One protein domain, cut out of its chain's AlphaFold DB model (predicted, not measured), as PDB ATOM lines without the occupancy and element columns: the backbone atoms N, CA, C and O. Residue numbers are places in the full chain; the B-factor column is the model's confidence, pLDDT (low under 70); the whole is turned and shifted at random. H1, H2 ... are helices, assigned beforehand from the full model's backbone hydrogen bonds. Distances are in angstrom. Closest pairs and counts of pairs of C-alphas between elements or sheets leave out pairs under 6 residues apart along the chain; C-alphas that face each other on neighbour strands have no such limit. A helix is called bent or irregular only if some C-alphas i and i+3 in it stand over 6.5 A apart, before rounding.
ATOM      1  N   TRP A  15     186.545 207.884 224.946       97.88
ATOM      2  CA  TRP A  15     186.958 206.724 224.146       97.88
ATOM      3  C   TRP A  15     187.149 206.982 222.643       97.88
ATOM      4  O   TRP A  15     187.956 206.294 222.019       97.88
ATOM      5  N   GLN A  16     186.477 207.976 222.057       98.31
ATOM      6  CA  GLN A  16     186.596 208.290 220.630       98.31
ATOM      7  C   GLN A  16     187.926 208.962 220.253       98.31
ATOM      8  O   GLN A  16     188.299 208.960 219.071       98.31
ATOM      9  N   TYR A  17     188.627 209.545 221.232       97.75
ATOM     10  CA  TYR A  17     189.757 210.460 221.018       97.75
ATOM     11  C   TYR A  17     191.124 209.873 221.394       97.75
ATOM     12  O   TYR A  17     192.130 210.587 221.411       97.75
ATOM     13  N   GLU A  18     191.177 208.568 221.656       95.50
ATOM     14  CA  GLU A  18     192.424 207.846 221.907       95.50
ATOM     15  C   GLU A  18     193.377 207.998 220.713       95.50
ATOM     16  O   GLU A  18     192.985 207.787 219.563       95.50
ATOM     17  N   GLY A  19     194.617 208.425 220.971       95.06
ATOM     18  CA  GLY A  19     195.611 208.694 219.924       95.06
ATOM     19  C   GLY A  19     195.304 209.882 218.995       95.06
ATOM     20  O   GLY A  19     196.095 210.167 218.098       95.06
ATOM     21  N   LYS A  20     194.195 210.611 219.195       97.69
ATOM     22  CA  LYS A  20     193.765 211.742 218.351       97.69
ATOM     23  C   LYS A  20     193.881 213.060 219.113       97.69
ATOM     24  O   LYS A  20     192.879 213.670 219.473       97.69
ATOM     25  N   VAL A  21     195.110 213.517 219.353       97.00
ATOM     26  CA  VAL A  21     195.404 214.689 220.207       97.00
ATOM     27  C   VAL A  21     194.594 215.935 219.820       97.00
ATOM     28  O   VAL A  21     194.042 216.600 220.691       97.00
ATOM     29  N   ALA A  22     194.450 216.222 218.522       98.12
ATOM     30  CA  ALA A  22     193.672 217.369 218.044       98.12
ATOM     31  C   ALA A  22     192.167 217.281 218.377       98.12
ATOM     32  O   ALA A  22     191.496 218.307 218.477       98.12
ATOM     33  N   ASP A  23     191.645 216.069 218.573       98.31
ATOM     34  CA  ASP A  23     190.239 215.813 218.873       98.31
ATOM     35  C   ASP A  23     189.954 215.674 220.372       98.31
ATOM     36  O   ASP A  23     188.806 215.828 220.770       98.31
ATOM     37  N   GLN A  24     190.962 215.445 221.221       98.12
ATOM     38  CA  GLN A  24     190.782 215.314 222.675       98.12
ATOM     39  C   GLN A  24     190.003 216.476 223.324       98.12
ATOM     40  O   GLN A  24     189.160 216.196 224.178       98.12
ATOM     41  N   PRO A  25     190.145 217.753 222.900       98.38
ATOM     42  CA  PRO A  25     189.305 218.832 223.421       98.38
ATOM     43  C   PRO A  25     187.795 218.621 223.220       98.38
ATOM     44  O   PRO A  25     186.999 219.197 223.965       98.38
ATOM     45  N   LYS A  26     187.377 217.796 222.247       98.50
ATOM     46  CA  LYS A  26     185.962 217.508 221.974       98.50
ATOM     47  C   LYS A  26     185.273 216.811 223.144       98.50
ATOM     48  O   LYS A  26     184.082 217.037 223.318       98.50
ATOM     49  N   LEU A  27     185.994 216.077 224.002       98.25
ATOM     50  CA  LEU A  27     185.393 215.489 225.208       98.25
ATOM     51  C   LEU A  27     184.786 216.573 226.111       98.25
ATOM     52  O   LEU A  27     183.664 216.444 226.596       98.25
ATOM     53  N   PHE A  28     185.489 217.698 226.273       98.50
ATOM     54  CA  PHE A  28     185.005 218.824 227.064       98.50
ATOM     55  C   PHE A  28     183.827 219.522 226.371       98.50
ATOM     56  O   PHE A  28     182.904 219.996 227.033       98.50
ATOM     57  N   THR A  29     183.827 219.577 225.038       98.50
ATOM     58  CA  THR A  29     182.700 220.095 224.246       98.50
ATOM     59  C   THR A  29     181.454 219.215 224.376       98.50
ATOM     60  O   THR A  29     180.354 219.748 224.520       98.50
ATOM     61  N   ASN A  30     181.600 217.888 224.397       98.44
ATOM     62  CA  ASN A  30     180.484 216.958 224.595       98.44
ATOM     63  C   ASN A  30     179.821 217.180 225.957       98.44
ATOM     64  O   ASN A  30     178.611 217.392 226.026       98.44
ATOM     65  N   MET A  31     180.625 217.253 227.022       98.38
ATOM     66  CA  MET A  31     180.137 217.548 228.373       98.38
ATOM     67  C   MET A  31     179.406 218.896 228.428       98.38
ATOM     68  O   MET A  31     178.296 218.981 228.947       98.38
ATOM     69  N   GLN A  32     179.982 219.950 227.843       98.31
ATOM     70  CA  GLN A  32     179.339 221.267 227.776       98.31
ATOM     71  C   GLN A  32     178.000 221.244 227.038       98.31
ATOM     72  O   GLN A  32     177.070 221.931 227.450       98.31
ATOM     73  N   THR A  33     177.891 220.471 225.961       98.44
ATOM     74  CA  THR A  33     176.671 220.411 225.141       98.44
ATOM     75  C   THR A  33     175.497 219.828 225.931       98.44
ATOM     76  O   THR A  33     174.355 220.214 225.705       98.44
ATOM     77  N   ILE A  34     175.783 218.957 226.904       98.06
ATOM     78  CA  ILE A  34     174.789 218.354 227.798       98.06
ATOM     79  C   ILE A  34     174.528 219.259 229.014       98.06
ATOM     80  O   ILE A  34     173.380 219.548 229.343       98.06
ATOM     81  N   ILE A  35     175.586 219.750 229.669       98.25
ATOM     82  CA  ILE A  35     175.476 220.475 230.945       98.25
ATOM     83  C   ILE A  35     175.048 221.941 230.764       98.25
ATOM     84  O   ILE A  35     174.252 222.450 231.550       98.25
ATOM     85  N   ASN A  36     175.519 222.658 229.744       97.56
ATOM     86  CA  ASN A  36     175.211 224.087 229.605       97.56
ATOM     87  C   ASN A  36     173.711 224.410 229.444       97.56
ATOM     88  O   ASN A  36     173.270 225.371 230.088       97.56
ATOM     89  N   PRO A  37     172.911 223.667 228.652       98.12
ATOM     90  CA  PRO A  37     171.476 223.935 228.542       98.12
ATOM     91  C   PRO A  37     170.661 223.454 229.754       98.12
ATOM     92  O   PRO A  37     169.506 223.847 229.887       98.12
ATOM     93  N   SER A  38     171.244 222.645 230.644       98.31
ATOM     94  CA  SER A  38     170.548 222.087 231.810       98.31
ATOM     95  C   SER A  38     170.283 223.112 232.925       98.31
ATOM     96  O   SER A  38     170.815 224.231 232.931       98.31
ATOM     97  N   ASN A  39     169.443 222.730 233.882       98.19
ATOM     98  CA  ASN A  39     169.047 223.506 235.045       98.19
ATOM     99  C   ASN A  39     169.315 222.716 236.344       98.19
ATOM    100  O   ASN A  39     168.635 221.724 236.610       98.19
ATOM    101  N   PRO A  40     170.212 223.192 237.229       97.81
ATOM    102  CA  PRO A  40     170.602 222.471 238.447       97.81
ATOM    103  C   PRO A  40     169.478 222.291 239.476       97.81
ATOM    104  O   PRO A  40     169.659 221.578 240.456       97.81
ATOM    105  N   LYS A  41     168.326 222.945 239.292       97.62
ATOM    106  CA  LYS A  41     167.162 222.780 240.173       97.62
ATOM    107  C   LYS A  41     166.293 221.575 239.818       97.62
ATOM    108  O   LYS A  41     165.487 221.174 240.651       97.62
ATOM    109  N   VAL A  42     166.390 221.065 238.592       97.88
ATOM    110  CA  VAL A  42     165.491 220.017 238.074       97.88
ATOM    111  C   VAL A  42     166.228 218.888 237.359       97.88
ATOM    112  O   VAL A  42     165.708 217.780 237.298       97.88
ATOM    113  N   ASP A  43     167.441 219.142 236.874       98.31
ATOM    114  CA  ASP A  43     168.264 218.154 236.189       98.31
ATOM    115  C   ASP A  43     169.347 217.607 237.123       98.31
ATOM    116  O   ASP A  43     169.857 218.311 237.996       98.31
ATOM    117  N   SER A  44     169.732 216.351 236.914       97.94
ATOM    118  CA  SER A  44     170.842 215.689 237.604       97.94
ATOM    119  C   SER A  44     171.555 214.733 236.652       97.94
ATOM    120  O   SER A  44     170.969 214.273 235.666       97.94
ATOM    121  N   PHE A  45     172.833 214.456 236.922       98.44
ATOM    122  CA  PHE A  45     173.675 213.696 236.004       98.44
ATOM    123  C   PHE A  45     174.549 212.664 236.708       98.44
ATOM    124  O   PHE A  45     175.149 212.947 237.743       98.44
ATOM    125  N   ILE A  46     174.684 211.503 236.070       98.44
ATOM    126  CA  ILE A  46     175.789 210.567 236.285       98.44
ATOM    127  C   ILE A  46     176.664 210.655 235.037       98.44
ATOM    128  O   ILE A  46     176.206 210.355 233.930       98.44
ATOM    129  N   THR A  47     177.901 211.119 235.215       98.31
ATOM    130  CA  THR A  47     178.846 211.369 234.122       98.31
ATOM    131  C   THR A  47     179.740 210.157 233.872       98.31
ATOM    132  O   THR A  47     180.307 209.630 234.829       98.31
ATOM    133  N   LEU A  48     179.936 209.760 232.612       98.62
ATOM    134  CA  LEU A  48     180.902 208.727 232.226       98.62
ATOM    135  C   LEU A  48     182.213 209.338 231.706       98.62
ATOM    136  O   LEU A  48     182.232 210.080 230.718       98.62
ATOM    137  N   GLN A  49     183.314 208.951 232.346       98.38
ATOM    138  CA  GLN A  49     184.696 209.145 231.903       98.38
ATOM    139  C   GLN A  49     185.520 207.905 232.273       98.38
ATOM    140  O   GLN A  49     185.163 207.183 233.204       98.38
ATOM    141  N   HIS A  50     186.631 207.687 231.576       98.62
ATOM    142  CA  HIS A  50     187.579 206.608 231.838       98.62
ATOM    143  C   HIS A  50     188.901 207.185 232.360       98.62
ATOM    144  O   HIS A  50     189.594 207.922 231.662       98.62
ATOM    145  N   ASP A  51     189.273 206.820 233.584       98.12
ATOM    146  CA  ASP A  51     190.502 207.254 234.263       98.12
ATOM    147  C   ASP A  51     191.772 206.569 233.734       98.12
ATOM    148  O   ASP A  51     192.868 207.094 233.888       98.12
ATOM    149  N   ILE A  52     191.624 205.459 233.009       97.88
ATOM    150  CA  ILE A  52     192.707 204.803 232.257       97.88
ATOM    151  C   ILE A  52     193.207 205.622 231.048       97.88
ATOM    152  O   ILE A  52     194.057 205.150 230.294       97.88
ATOM    153  N   LYS A  53     192.645 206.815 230.814       97.19
ATOM    154  CA  LYS A  53     192.973 207.712 229.702       97.19
ATOM    155  C   LYS A  53     193.550 209.014 230.244       97.19
ATOM    156  O   LYS A  53     192.794 209.900 230.646       97.19
ATOM    157  N   ASP A  54     194.870 209.176 230.179       97.75
ATOM    158  CA  ASP A  54     195.577 210.344 230.734       97.75
ATOM    159  C   ASP A  54     194.992 211.685 230.266       97.75
ATOM    160  O   ASP A  54     194.827 212.618 231.054       97.75
ATOM    161  N   TYR A  55     194.609 211.787 228.988       97.88
ATOM    162  CA  TYR A  55     193.985 213.006 228.472       97.88
ATOM    163  C   TYR A  55     192.595 213.256 229.066       97.88
ATOM    164  O   TYR A  55     192.255 214.407 229.309       97.88
ATOM    165  N   SER A  56     191.793 212.218 229.334       98.44
ATOM    166  CA  SER A  56     190.477 212.373 229.971       98.44
ATOM    167  C   SER A  56     190.646 212.923 231.387       98.44
ATOM    168  O   SER A  56     189.987 213.899 231.757       98.44
ATOM    169  N   VAL A  57     191.622 212.385 232.132       98.50
ATOM    170  CA  VAL A  57     192.000 212.858 233.473       98.50
ATOM    171  C   VAL A  57     192.475 214.313 233.441       98.50
ATOM    172  O   VAL A  57     192.046 215.117 234.268       98.50
ATOM    173  N   ALA A  58     193.292 214.698 232.456       98.25
ATOM    174  CA  ALA A  58     193.804 216.064 232.327       98.25
ATOM    175  C   ALA A  58     192.698 217.130 232.169       98.25
ATOM    176  O   ALA A  58     192.891 218.282 232.564       98.25
ATOM    177  N   TYR A  59     191.526 216.764 231.635       98.31
ATOM    178  CA  TYR A  59     190.381 217.670 231.505       98.31
ATOM    179  C   TYR A  59     189.465 217.715 232.737       98.31
ATOM    180  O   TYR A  59     188.659 218.644 232.840       98.31
ATOM    181  N   VAL A  60     189.591 216.779 233.688       98.56
ATOM    182  CA  VAL A  60     188.730 216.706 234.884       98.56
ATOM    183  C   VAL A  60     188.675 218.028 235.662       98.56
ATOM    184  O   VAL A  60     187.562 218.464 235.957       98.56
ATOM    185  N   PRO A  61     189.790 218.741 235.943       98.62
ATOM    186  CA  PRO A  61     189.718 220.021 236.652       98.62
ATOM    187  C   PRO A  61     188.820 221.044 235.941       98.62
ATOM    188  O   PRO A  61     187.954 221.657 236.558       98.62
ATOM    189  N   LYS A  62     188.948 221.154 234.613       98.38
ATOM    190  CA  LYS A  62     188.150 222.079 233.799       98.38
ATOM    191  C   LYS A  62     186.669 221.687 233.758       98.38
ATOM    192  O   LYS A  62     185.799 222.558 233.751       98.38
ATOM    193  N   ILE A  63     186.374 220.385 233.722       98.56
ATOM    194  CA  ILE A  63     185.004 219.850 233.791       98.56
ATOM    195  C   ILE A  63     184.374 220.176 235.148       98.56
ATOM    196  O   ILE A  63     183.245 220.665 235.191       98.56
ATOM    197  N   ILE A  64     185.113 219.968 236.242       98.56
ATOM    198  CA  ILE A  64     184.664 220.292 237.602       98.56
ATOM    199  C   ILE A  64     184.319 221.775 237.718       98.56
ATOM    200  O   ILE A  64     183.251 222.108 238.234       98.56
ATOM    201  N   ASP A  65     185.187 222.655 237.219       98.69
ATOM    202  CA  ASP A  65     184.962 224.099 237.269       98.69
ATOM    203  C   ASP A  65     183.706 224.507 236.489       98.69
ATOM    204  O   ASP A  65     182.881 225.256 237.007       98.69
ATOM    205  N   MET A  66     183.511 223.964 235.282       98.44
ATOM    206  CA  MET A  66     182.323 224.227 234.458       98.44
ATOM    207  C   MET A  66     181.027 223.775 235.153       98.44
ATOM    208  O   MET A  66     180.065 224.541 235.230       98.44
ATOM    209  N   ILE A  67     181.017 222.570 235.728       98.56
ATOM    210  CA  ILE A  67     179.849 222.006 236.420       98.56
ATOM    211  C   ILE A  67     179.527 222.804 237.695       98.56
ATOM    212  O   ILE A  67     178.369 223.158 237.932       98.56
ATOM    213  N   LYS A  68     180.542 223.161 238.494       98.50
ATOM    214  CA  LYS A  68     180.358 223.997 239.692       98.50
ATOM    215  C   LYS A  68     179.878 225.401 239.345       98.50
ATOM    216  O   LYS A  68     178.964 225.899 239.996       98.50
ATOM    217  N   ALA A  69     180.446 226.025 238.313       98.38
ATOM    218  CA  ALA A  69     180.033 227.353 237.860       98.38
ATOM    219  C   ALA A  69     178.560 227.386 237.422       98.38
ATOM    220  O   ALA A  69     177.883 228.398 237.587       98.38
ATOM    221  N   LYS A  70     178.042 226.261 236.916       97.94
ATOM    222  CA  LYS A  70     176.631 226.099 236.553       97.94
ATOM    223  C   LYS A  70     175.699 225.941 237.767       97.94
ATOM    224  O   LYS A  70     174.492 226.113 237.616       97.94
ATOM    225  N   GLY A  71     176.238 225.671 238.957       98.31
ATOM    226  CA  GLY A  71     175.485 225.540 240.209       98.31
ATOM    227  C   GLY A  71     175.221 224.098 240.652       98.31
ATOM    228  O   GLY A  71     174.432 223.886 241.570       98.31
ATOM    229  N   TYR A  72     175.862 223.110 240.026       98.62
ATOM    230  CA  TYR A  72     175.774 221.709 240.444       98.62
ATOM    231  C   TYR A  72     176.693 221.402 241.630       98.62
ATOM    232  O   TYR A  72     177.734 222.031 241.827       98.62
ATOM    233  N   THR A  73     176.325 220.372 242.392       98.00
ATOM    234  CA  THR A  73     177.156 219.796 243.454       98.00
ATOM    235  C   THR A  73     177.621 218.408 243.037       98.00
ATOM    236  O   THR A  73     176.827 217.609 242.549       98.00
ATOM    237  N   PHE A  74     178.903 218.115 243.250       98.38
ATOM    238  CA  PHE A  74     179.433 216.768 243.073       98.38
ATOM    239  C   PHE A  74     179.127 215.919 244.301       98.38
ATOM    240  O   PHE A  74     179.387 216.335 245.430       98.38
ATOM    241  N   VAL A  75     178.601 214.725 244.060       98.00
ATOM    242  CA  VAL A  75     178.260 213.730 245.076       98.00
ATOM    243  C   VAL A  75     178.701 212.348 244.600       98.00
ATOM    244  O   VAL A  75     179.007 212.152 243.424       98.00
ATOM    245  N   THR A  76     178.737 211.379 245.506       96.88
ATOM    246  CA  THR A  76     178.927 209.969 245.135       96.88
ATOM    247  C   THR A  76     177.668 209.401 244.469       96.88
ATOM    248  O   THR A  76     176.571 209.938 244.633       96.88
ATOM    249  N   VAL A  77     177.785 208.277 243.750       96.12
ATOM    250  CA  VAL A  77     176.619 207.592 243.153       96.12
ATOM    251  C   VAL A  77     175.612 207.151 244.220       96.12
ATOM    252  O   VAL A  77     174.407 207.240 243.993       96.12
ATOM    253  N   GLU A  78     176.083 206.739 245.399       95.44
ATOM    254  CA  GLU A  78     175.218 206.397 246.535       95.44
ATOM    255  C   GLU A  78     174.355 207.587 246.962       95.44
ATOM    256  O   GLU A  78     173.140 207.465 247.082       95.44
ATOM    257  N   GLN A  79     174.955 208.768 247.096       96.00
ATOM    258  CA  GLN A  79     174.221 209.995 247.408       96.00
ATOM    259  C   GLN A  79     173.301 210.438 246.264       96.00
ATOM    260  O   GLN A  79     172.212 210.944 246.520       96.00
ATOM    261  N   CYS A  80     173.717 210.246 245.009       95.69
ATOM    262  CA  CYS A  80     172.924 210.608 243.834       95.69
ATOM    263  C   CYS A  80     171.669 209.737 243.680       95.69
ATOM    264  O   CYS A  80     170.630 210.225 243.246       95.69
ATOM    265  N   THR A  81     171.773 208.443 243.990       95.06
ATOM    266  CA  THR A  81     170.717 207.452 243.723       95.06
ATOM    267  C   THR A  81     169.948 207.034 244.975       95.06
ATOM    268  O   THR A  81     168.874 206.450 244.864       95.06
ATOM    269  N   GLY A  82     170.493 207.294 246.165       94.50
ATOM    270  CA  GLY A  82     170.000 206.746 247.429       94.50
ATOM    271  C   GLY A  82     170.261 205.244 247.595       94.50
ATOM    272  O   GLY A  82     169.791 204.651 248.565       94.50
TER     273      GLY A  82
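AT A GLANCE: This is residues 15 to 82 of the 171 residues of the protein "NodB homology domain-containing protein" of Rhizophagus irregularis (strain DAOM 181602 / DAOM 197198 / MUCL 43194) (UniProt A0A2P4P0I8). Two helices, H1 and the longer H2, lie side by side and run the same way, and the long link of residues 36 to 53 runs back from the end of H1 to the start of H2. A short third helix, H3, follows beyond them. The printed part has 68 residues with three named helices, in the order H1, H2, H3, and no named strand; the class is all helix, though under half of the residues, 31, are in named elements. It is only just compact, close to loose, with a radius of gyration of the C-alphas of 12.8 A and spans of 37 by 25 by 17 A.

IN THESE COORDINATES: H1, residues 26 to 35, begins at C-alpha 26 (185.962, 217.508, 221.974) and is 14.1 A long. H2, residues 54 to 69, is 24.1 A long; it has a kink of 36 degrees near residue 62 and is irregular, with C-alphas 58 and 61 7.1 A apart. H3, residues 77 to 81, is 5.9 A long and ends at C-alpha 81 (170.717, 207.452, 243.723).

HOW THE PARTS SIT: H1 and H2 touch, their closest C-alphas being those of Phe 28 and Ile 63, 6.8 A apart, at a shallow tilt of 27 degrees. H3 is apart from both H1 and H2. Every O i to N i+4 pair is within hydrogen-bond range in H1 and H3, and 10 of 12 in H2.

THE WHOLE: The two C-alphas farthest apart, of Ala 22 and Gly 82, are 39.2 A apart. The printed part has no cut; the link from H1 to H2 is long, that from H2 to H3 short. No printed residue is under 70 in pLDDT.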